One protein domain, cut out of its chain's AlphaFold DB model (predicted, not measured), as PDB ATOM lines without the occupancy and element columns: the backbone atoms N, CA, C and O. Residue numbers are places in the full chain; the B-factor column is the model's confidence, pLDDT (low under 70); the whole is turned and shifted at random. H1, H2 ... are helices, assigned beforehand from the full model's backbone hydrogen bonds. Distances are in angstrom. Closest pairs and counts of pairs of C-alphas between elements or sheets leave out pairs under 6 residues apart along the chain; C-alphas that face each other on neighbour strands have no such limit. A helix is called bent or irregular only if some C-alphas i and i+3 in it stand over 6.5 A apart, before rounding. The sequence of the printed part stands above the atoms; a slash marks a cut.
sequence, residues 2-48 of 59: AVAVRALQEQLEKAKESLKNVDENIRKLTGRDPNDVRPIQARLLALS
ATOM      1  N   ALA A   2      30.879   3.547 -56.333       63.12
ATOM      2  CA  ALA A   2      31.755   2.635 -55.572       63.12
ATOM      3  C   ALA A   2      31.866   2.918 -54.053       63.12
ATOM      4  O   ALA A   2      31.962   1.989 -53.258       63.12
ATOM      5  N   VAL A   3      31.799   4.188 -53.637       68.19
ATOM      6  CA  VAL A   3      31.909   4.584 -52.217       68.19
ATOM      7  C   VAL A   3      30.699   4.123 -51.391       68.19
ATOM      8  O   VAL A   3      30.862   3.640 -50.276       68.19
ATOM      9  N   ALA A   4      29.489   4.199 -51.959       74.81
ATOM     10  CA  ALA A   4      28.267   3.752 -51.288       74.81
ATOM     11  C   ALA A   4      28.232   2.225 -51.134       74.81
ATOM     12  O   ALA A   4      27.844   1.721 -50.086       74.81
ATOM     13  N   VAL A   5      28.704   1.493 -52.147       83.62
ATOM     14  CA  VAL A   5      28.812   0.027 -52.086       83.62
ATOM     15  C   VAL A   5      29.783  -0.398 -50.984       83.62
ATOM     16  O   VAL A   5      29.465  -1.297 -50.215       83.62
ATOM     17  N   ARG A   6      30.925   0.287 -50.836       83.88
ATOM     18  CA  ARG A   6      31.893  -0.007 -49.768       83.88
ATOM     19  C   ARG A   6      31.339   0.287 -48.372       83.88
ATOM     20  O   ARG A   6      31.487  -0.546 -47.486       83.88
ATOM     21  N   ALA A   7      30.654   1.415 -48.191       84.81
ATOM     22  CA  ALA A   7      30.012   1.746 -46.918       84.81
ATOM     23  C   ALA A   7      28.924   0.726 -46.538       84.81
ATOM     24  O   ALA A   7      28.838   0.302 -45.387       84.81
ATOM     25  N   LEU A   8      28.123   0.280 -47.512       89.62
ATOM     26  CA  LEU A   8      27.133  -0.779 -47.303       89.62
ATOM     27  C   LEU A   8      27.796  -2.120 -46.967       89.62
ATOM     28  O   LEU A   8      27.315  -2.833 -46.089       89.62
ATOM     29  N   GLN A   9      28.921  -2.443 -47.608       89.62
ATOM     30  CA  GLN A   9      29.700  -3.643 -47.306       89.62
ATOM     31  C   GLN A   9      30.218  -3.625 -45.859       89.62
ATOM     32  O   GLN A   9      30.067  -4.607 -45.138       89.62
ATOM     33  N   GLU A  10      30.780  -2.501 -45.411       90.62
ATOM     34  CA  GLU A  10      31.277  -2.330 -44.039       90.62
ATOM     35  C   GLU A  10      30.144  -2.435 -43.003       90.62
ATOM     36  O   GLU A  10      30.310  -3.075 -41.963       90.62
ATOM     37  N   GLN A  11      28.958  -1.881 -43.293       89.31
ATOM     38  CA  GLN A  11      27.793  -2.049 -42.420       89.31
ATOM     39  C   GLN A  11      27.285  -3.491 -42.375       89.31
ATOM     40  O   GLN A  11      26.910  -3.961 -41.300       89.31
ATOM     41  N   LEU A  12      27.303  -4.207 -43.502       91.25
ATOM     42  CA  LEU A  12      26.941  -5.623 -43.540       91.25
ATOM     43  C   LEU A  12      27.901  -6.473 -42.711       91.25
ATOM     44  O   LEU A  12      27.443  -7.319 -41.947       91.25
ATOM     45  N   GLU A  13      29.209  -6.243 -42.814       91.12
ATOM     46  CA  GLU A  13      30.189  -6.978 -42.006       91.12
ATOM     47  C   GLU A  13      30.011  -6.694 -40.508       91.12
ATOM     48  O   GLU A  13      29.934  -7.629 -39.707       91.12
ATOM     49  N   LYS A  14      29.791  -5.431 -40.125       88.56
ATOM     50  CA  LYS A  14      29.499  -5.058 -38.732       88.56
ATOM     51  C   LYS A  14      28.199  -5.683 -38.209       88.56
ATOM     52  O   LYS A  14      28.132  -6.124 -37.058       88.56
ATOM     53  N   ALA A  15      27.155  -5.725 -39.036       86.25
ATOM     54  CA  ALA A  15      25.881  -6.342 -38.679       86.25
ATOM     55  C   ALA A  15      26.018  -7.863 -38.512       86.25
ATOM     56  O   ALA A  15      25.505  -8.419 -37.541       86.25
ATOM     57  N   LYS A  16      26.765  -8.535 -39.399       87.31
ATOM     58  CA  LYS A  16      27.068  -9.972 -39.280       87.31
ATOM     59  C   LYS A  16      27.826 -10.286 -37.996       87.31
ATOM     60  O   LYS A  16      27.495 -11.252 -37.316       87.31
ATOM     61  N   GLU A  17      28.825  -9.481 -37.652       85.31
ATOM     62  CA  GLU A  17      29.589  -9.663 -36.417       85.31
ATOM     63  C   GLU A  17      28.718  -9.448 -35.172       85.31
ATOM     64  O   GLU A  17      28.785 -10.225 -34.222       85.31
ATOM     65  N   SER A  18      27.819  -8.461 -35.213       80.69
ATOM     66  CA  SER A  18      26.853  -8.224 -34.134       80.69
ATOM     67  C   SER A  18      25.891  -9.402 -33.950       80.69
ATOM     68  O   SER A  18      25.589  -9.756 -32.814       80.69
ATOM     69  N   LEU A  19      25.457 -10.047 -35.043       85.12
ATOM     70  CA  LEU A  19      24.583 -11.225 -35.004       85.12
ATOM     71  C   LEU A  19      25.265 -12.462 -34.402       85.12
ATOM     72  O   LEU A  19      24.610 -13.194 -33.669       85.12
ATOM     73  N   LYS A  20      26.572 -12.670 -34.627       84.12
ATOM     74  CA  LYS A  20      27.313 -13.814 -34.044       84.12
ATOM     75  C   LYS A  20      27.252 -13.843 -32.515       84.12
ATOM     76  O   LYS A  20      27.213 -14.910 -31.917       84.12
ATOM     77  N   ASN A  21      27.223 -12.670 -31.890       84.81
ATOM     78  CA  ASN A  21      27.214 -12.541 -30.434       84.81
ATOM     79  C   ASN A  21      25.799 -12.585 -29.831       84.81
ATOM     80  O   ASN A  21      25.659 -12.604 -28.608       84.81
ATOM     81  N   VAL A  22      24.742 -12.583 -30.653       84.56
ATOM     82  CA  VAL A  22      23.352 -12.605 -30.164       84.56
ATOM     83  C   VAL A  22      23.064 -13.902 -29.418       84.56
ATOM     84  O   VAL A  22      22.516 -13.851 -28.319       84.56
ATOM     85  N   ASP A  23      23.500 -15.037 -29.956       83.38
ATOM     86  CA  ASP A  23      23.304 -16.352 -29.342       83.38
ATOM     87  C   ASP A  23      23.967 -16.444 -27.962       83.38
ATOM     88  O   ASP A  23      23.352 -16.872 -26.980       83.38
ATOM     89  N   GLU A  24      25.202 -15.948 -27.848       85.25
ATOM     90  CA  GLU A  24      25.887 -15.851 -26.561       85.25
ATOM     91  C   GLU A  24      25.173 -14.915 -25.589       85.25
ATOM     92  O   GLU A  24      25.077 -15.226 -24.403       85.25
ATOM     93  N   ASN A  25      24.677 -13.772 -26.062       86.81
ATOM     94  CA  ASN A  25      23.975 -12.809 -25.220       86.81
ATOM     95  C   ASN A  25      22.651 -13.376 -24.710       86.81
ATOM     96  O   ASN A  25      22.345 -13.225 -23.530       86.81
ATOM     97  N   ILE A  26      21.900 -14.087 -25.553       85.31
ATOM     98  CA  ILE A  26      20.696 -14.808 -25.133       85.31
ATOM     99  C   ILE A  26      21.065 -15.828 -24.057       85.31
ATOM    100  O   ILE A  26      20.423 -15.857 -23.005       85.31
ATOM    101  N   ARG A  27      22.134 -16.605 -24.260       85.25
ATOM    102  CA  ARG A  27      22.588 -17.592 -23.275       85.25
ATOM    103  C   ARG A  27      23.039 -16.962 -21.962       85.25
ATOM    104  O   ARG A  27      22.667 -17.460 -20.903       85.25
ATOM    105  N   LYS A  28      23.788 -15.860 -22.006       86.81
ATOM    106  CA  LYS A  28      24.250 -15.121 -20.818       86.81
ATOM    107  C   LYS A  28      23.087 -14.476 -20.057       86.81
ATOM    108  O   LYS A  28      23.069 -14.535 -18.834       86.81
ATOM    109  N   LEU A  29      22.107 -13.900 -20.759       85.44
ATOM    110  CA  LEU A  29      20.966 -13.207 -20.146       85.44
ATOM    111  C   LEU A  29      19.893 -14.159 -19.617       85.44
ATOM    112  O   LEU A  29      19.235 -13.857 -18.626       85.44
ATOM    113  N   THR A  30      19.686 -15.294 -20.284       77.62
ATOM    114  CA  THR A  30      18.599 -16.223 -19.944       77.62
ATOM    115  C   THR A  30      19.079 -17.493 -19.248       77.62
ATOM    116  O   THR A  30      18.255 -18.232 -18.708       77.62
ATOM    117  N   GLY A  31      20.388 -17.771 -19.264       80.00
ATOM    118  CA  GLY A  31      20.977 -19.012 -18.759       80.00
ATOM    119  C   GLY A  31      20.597 -20.257 -19.570       80.00
ATOM    120  O   GLY A  31      20.792 -21.373 -19.095       80.00
ATOM    121  N   ARG A  32      20.009 -20.086 -20.761       77.44
ATOM    122  CA  ARG A  32      19.465 -21.160 -21.604       77.44
ATOM    123  C   ARG A  32      20.010 -21.078 -23.018       77.44
ATOM    124  O   ARG A  32      20.467 -20.028 -23.452       77.44
ATOM    125  N   ASP A  33      19.968 -22.197 -23.726       77.62
ATOM    126  CA  ASP A  33      20.390 -22.225 -25.119       77.62
ATOM    127  C   ASP A  33      19.410 -21.418 -26.003       77.62
ATOM    128  O   ASP A  33      18.195 -21.571 -25.844       77.62
ATOM    129  N   PRO A  34      19.901 -20.544 -26.901       74.44
ATOM    130  CA  PRO A  34      19.062 -19.728 -27.782       74.44
ATOM    131  C   PRO A  34      18.231 -20.549 -28.774       74.44
ATOM    132  O   PRO A  34      17.147 -20.105 -29.151       74.44
ATOM    133  N   ASN A  35      18.694 -21.738 -29.169       75.75
ATOM    134  CA  ASN A  35      17.959 -22.624 -30.074       75.75
ATOM    135  C   ASN A  35      16.936 -23.492 -29.338       75.75
ATOM    136  O   ASN A  35      16.014 -24.024 -29.953       75.75
ATOM    137  N   ASP A  36      17.040 -23.589 -28.014       69.62
ATOM    138  CA  ASP A  36      16.084 -24.293 -27.163       69.62
ATOM    139  C   ASP A  36      14.877 -23.380 -26.854       69.62
ATOM    140  O   ASP A  36      14.520 -23.141 -25.695       69.62
ATOM    141  N   VAL A  37      14.251 -22.824 -27.911       61.69
ATOM    142  CA  VAL A  37      12.996 -22.053 -27.858       61.69
ATOM    143  C   VAL A  37      11.885 -23.001 -27.426       61.69
ATOM    144  O   VAL A  37      11.089 -23.500 -28.222       61.69
ATOM    145  N   ARG A  38      11.836 -23.293 -26.128       61.25
ATOM    146  CA  ARG A  38      10.767 -24.110 -25.575       61.25
ATOM    147  C   ARG A  38       9.464 -23.336 -25.744       61.25
ATOM    148  O   ARG A  38       9.415 -22.147 -25.402       61.25
ATOM    149  N   PRO A  39       8.414 -23.986 -26.267       56.09
ATOM    150  CA  PRO A  39       7.146 -23.332 -26.516       56.09
ATOM    151  C   PRO A  39       6.635 -22.721 -25.209       56.09
ATOM    152  O   PRO A  39       6.903 -23.225 -24.117       56.09
ATOM    153  N   ILE A  40       5.953 -21.584 -25.328       56.22
ATOM    154  CA  ILE A  40       5.574 -20.659 -24.245       56.22
ATOM    155  C   ILE A  40       4.954 -21.368 -23.018       56.22
ATOM    156  O   ILE A  40       5.071 -20.868 -21.900       56.22
ATOM    157  N   GLN A  41       4.387 -22.568 -23.178       54.53
ATOM    158  CA  GLN A  41       3.911 -23.400 -22.068       54.53
ATOM    159  C   GLN A  41       5.015 -23.776 -21.052       54.53
ATOM    160  O   GLN A  41       4.762 -23.780 -19.849       54.53
ATOM    161  N   ALA A  42       6.260 -23.996 -21.488       51.94
ATOM    162  CA  ALA A  42       7.387 -24.282 -20.594       51.94
ATOM    163  C   ALA A  42       7.862 -23.045 -19.807       51.94
ATOM    164  O   ALA A  42       8.424 -23.185 -18.721       51.94
ATOM    165  N   ARG A  43       7.619 -21.824 -20.316       54.69
ATOM    166  CA  ARG A  43       7.875 -20.575 -19.570       54.69
ATOM    167  C   ARG A  43       6.960 -20.460 -18.357       54.69
ATOM    168  O   ARG A  43       7.435 -20.066 -17.297       54.69
ATOM    169  N   LEU A  44       5.691 -20.839 -18.503       55.38
ATOM    170  CA  LEU A  44       4.758 -20.880 -17.378       55.38
ATOM    171  C   LEU A  44       5.201 -21.935 -16.354       55.38
ATOM    172  O   LEU A  44       5.264 -21.643 -15.165       55.38
ATOM    173  N   LEU A  45       5.617 -23.114 -16.830       53.56
ATOM    174  CA  LEU A  45       6.095 -24.204 -15.977       53.56
ATOM    175  C   LEU A  45       7.423 -23.902 -15.257       53.56
ATOM    176  O   LEU A  45       7.676 -24.484 -14.218       53.56
ATOM    177  N   ALA A  46       8.284 -23.027 -15.787       53.78
ATOM    178  CA  ALA A  46       9.540 -22.643 -15.131       53.78
ATOM    179  C   ALA A  46       9.389 -21.444 -14.175       53.78
ATOM    180  O   ALA A  46      10.177 -21.313 -13.239       53.78
ATOM    181  N   LEU A  47       8.400 -20.569 -14.403       54.69
ATOM    182  CA  LEU A  47       7.975 -19.563 -13.419       54.69
ATOM    183  C   LEU A  47       7.276 -20.233 -12.231       54.69
ATOM    184  O   LEU A  47       7.496 -19.849 -11.084       54.69
ATOM    185  N   SER A  48       6.528 -21.299 -12.501       53.12
ATOM    186  CA  SER A  48       6.146 -22.308 -11.520       53.12
ATOM    187  C   SER A  48       7.323 -23.247 -11.264       53.12
ATOM    188  O   SER A  48       7.235 -24.445 -11.517       53.12
TER     189      SER A  48
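AT A GLANCE: This is residues 2 to 48 of the 59 residues of the protein "Pinin" of Mus musculus (UniProt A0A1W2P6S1). One long helix, H1, bent at a steep tilt near its far end, leads through a stretch of loop to a small helix, H2, that touches no helix. Together they make a rod spanning 56 by 17 by 13 A. The printed part has 47 residues with two named helices, H1 then H2, and no named strand; it is all helix and extended, with a radius of gyration of the C-alphas of 17.1 A.

HOW THE PARTS SIT: Start at H1, residues 2 to 30, assigned as one helix by its hydrogen bonds but bent: C-alphas 20 and 23 are 6.7 A apart. Its arms, H1a at residues 2 to 20 and H1b at residues 23 to 30, stand at a steep tilt of 44 degrees. Farther on, H2, residues 41 to 47, is apart from both arms. In H1a, H1b and H2 every O i to N i+4 pair is within hydrogen-bond range.

IN THESE COORDINATES: Find C-alpha 2 at (31.755, 2.635, -55.572); H1a runs 27.5 A from there. H1b, 10.5 A long, ends at C-alpha 30. H2, 10.3 A long, ends at C-alpha 47, (7.975, -19.563, -13.419).

THE WHOLE: The C-alphas of Ala 2 and Ser 48, the two farthest apart, are 56.7 A apart. The printed part has no cut, and the H1 to H2 link is short. Look for pLDDT under 70 at residues 2 to 3 and 36 to 48.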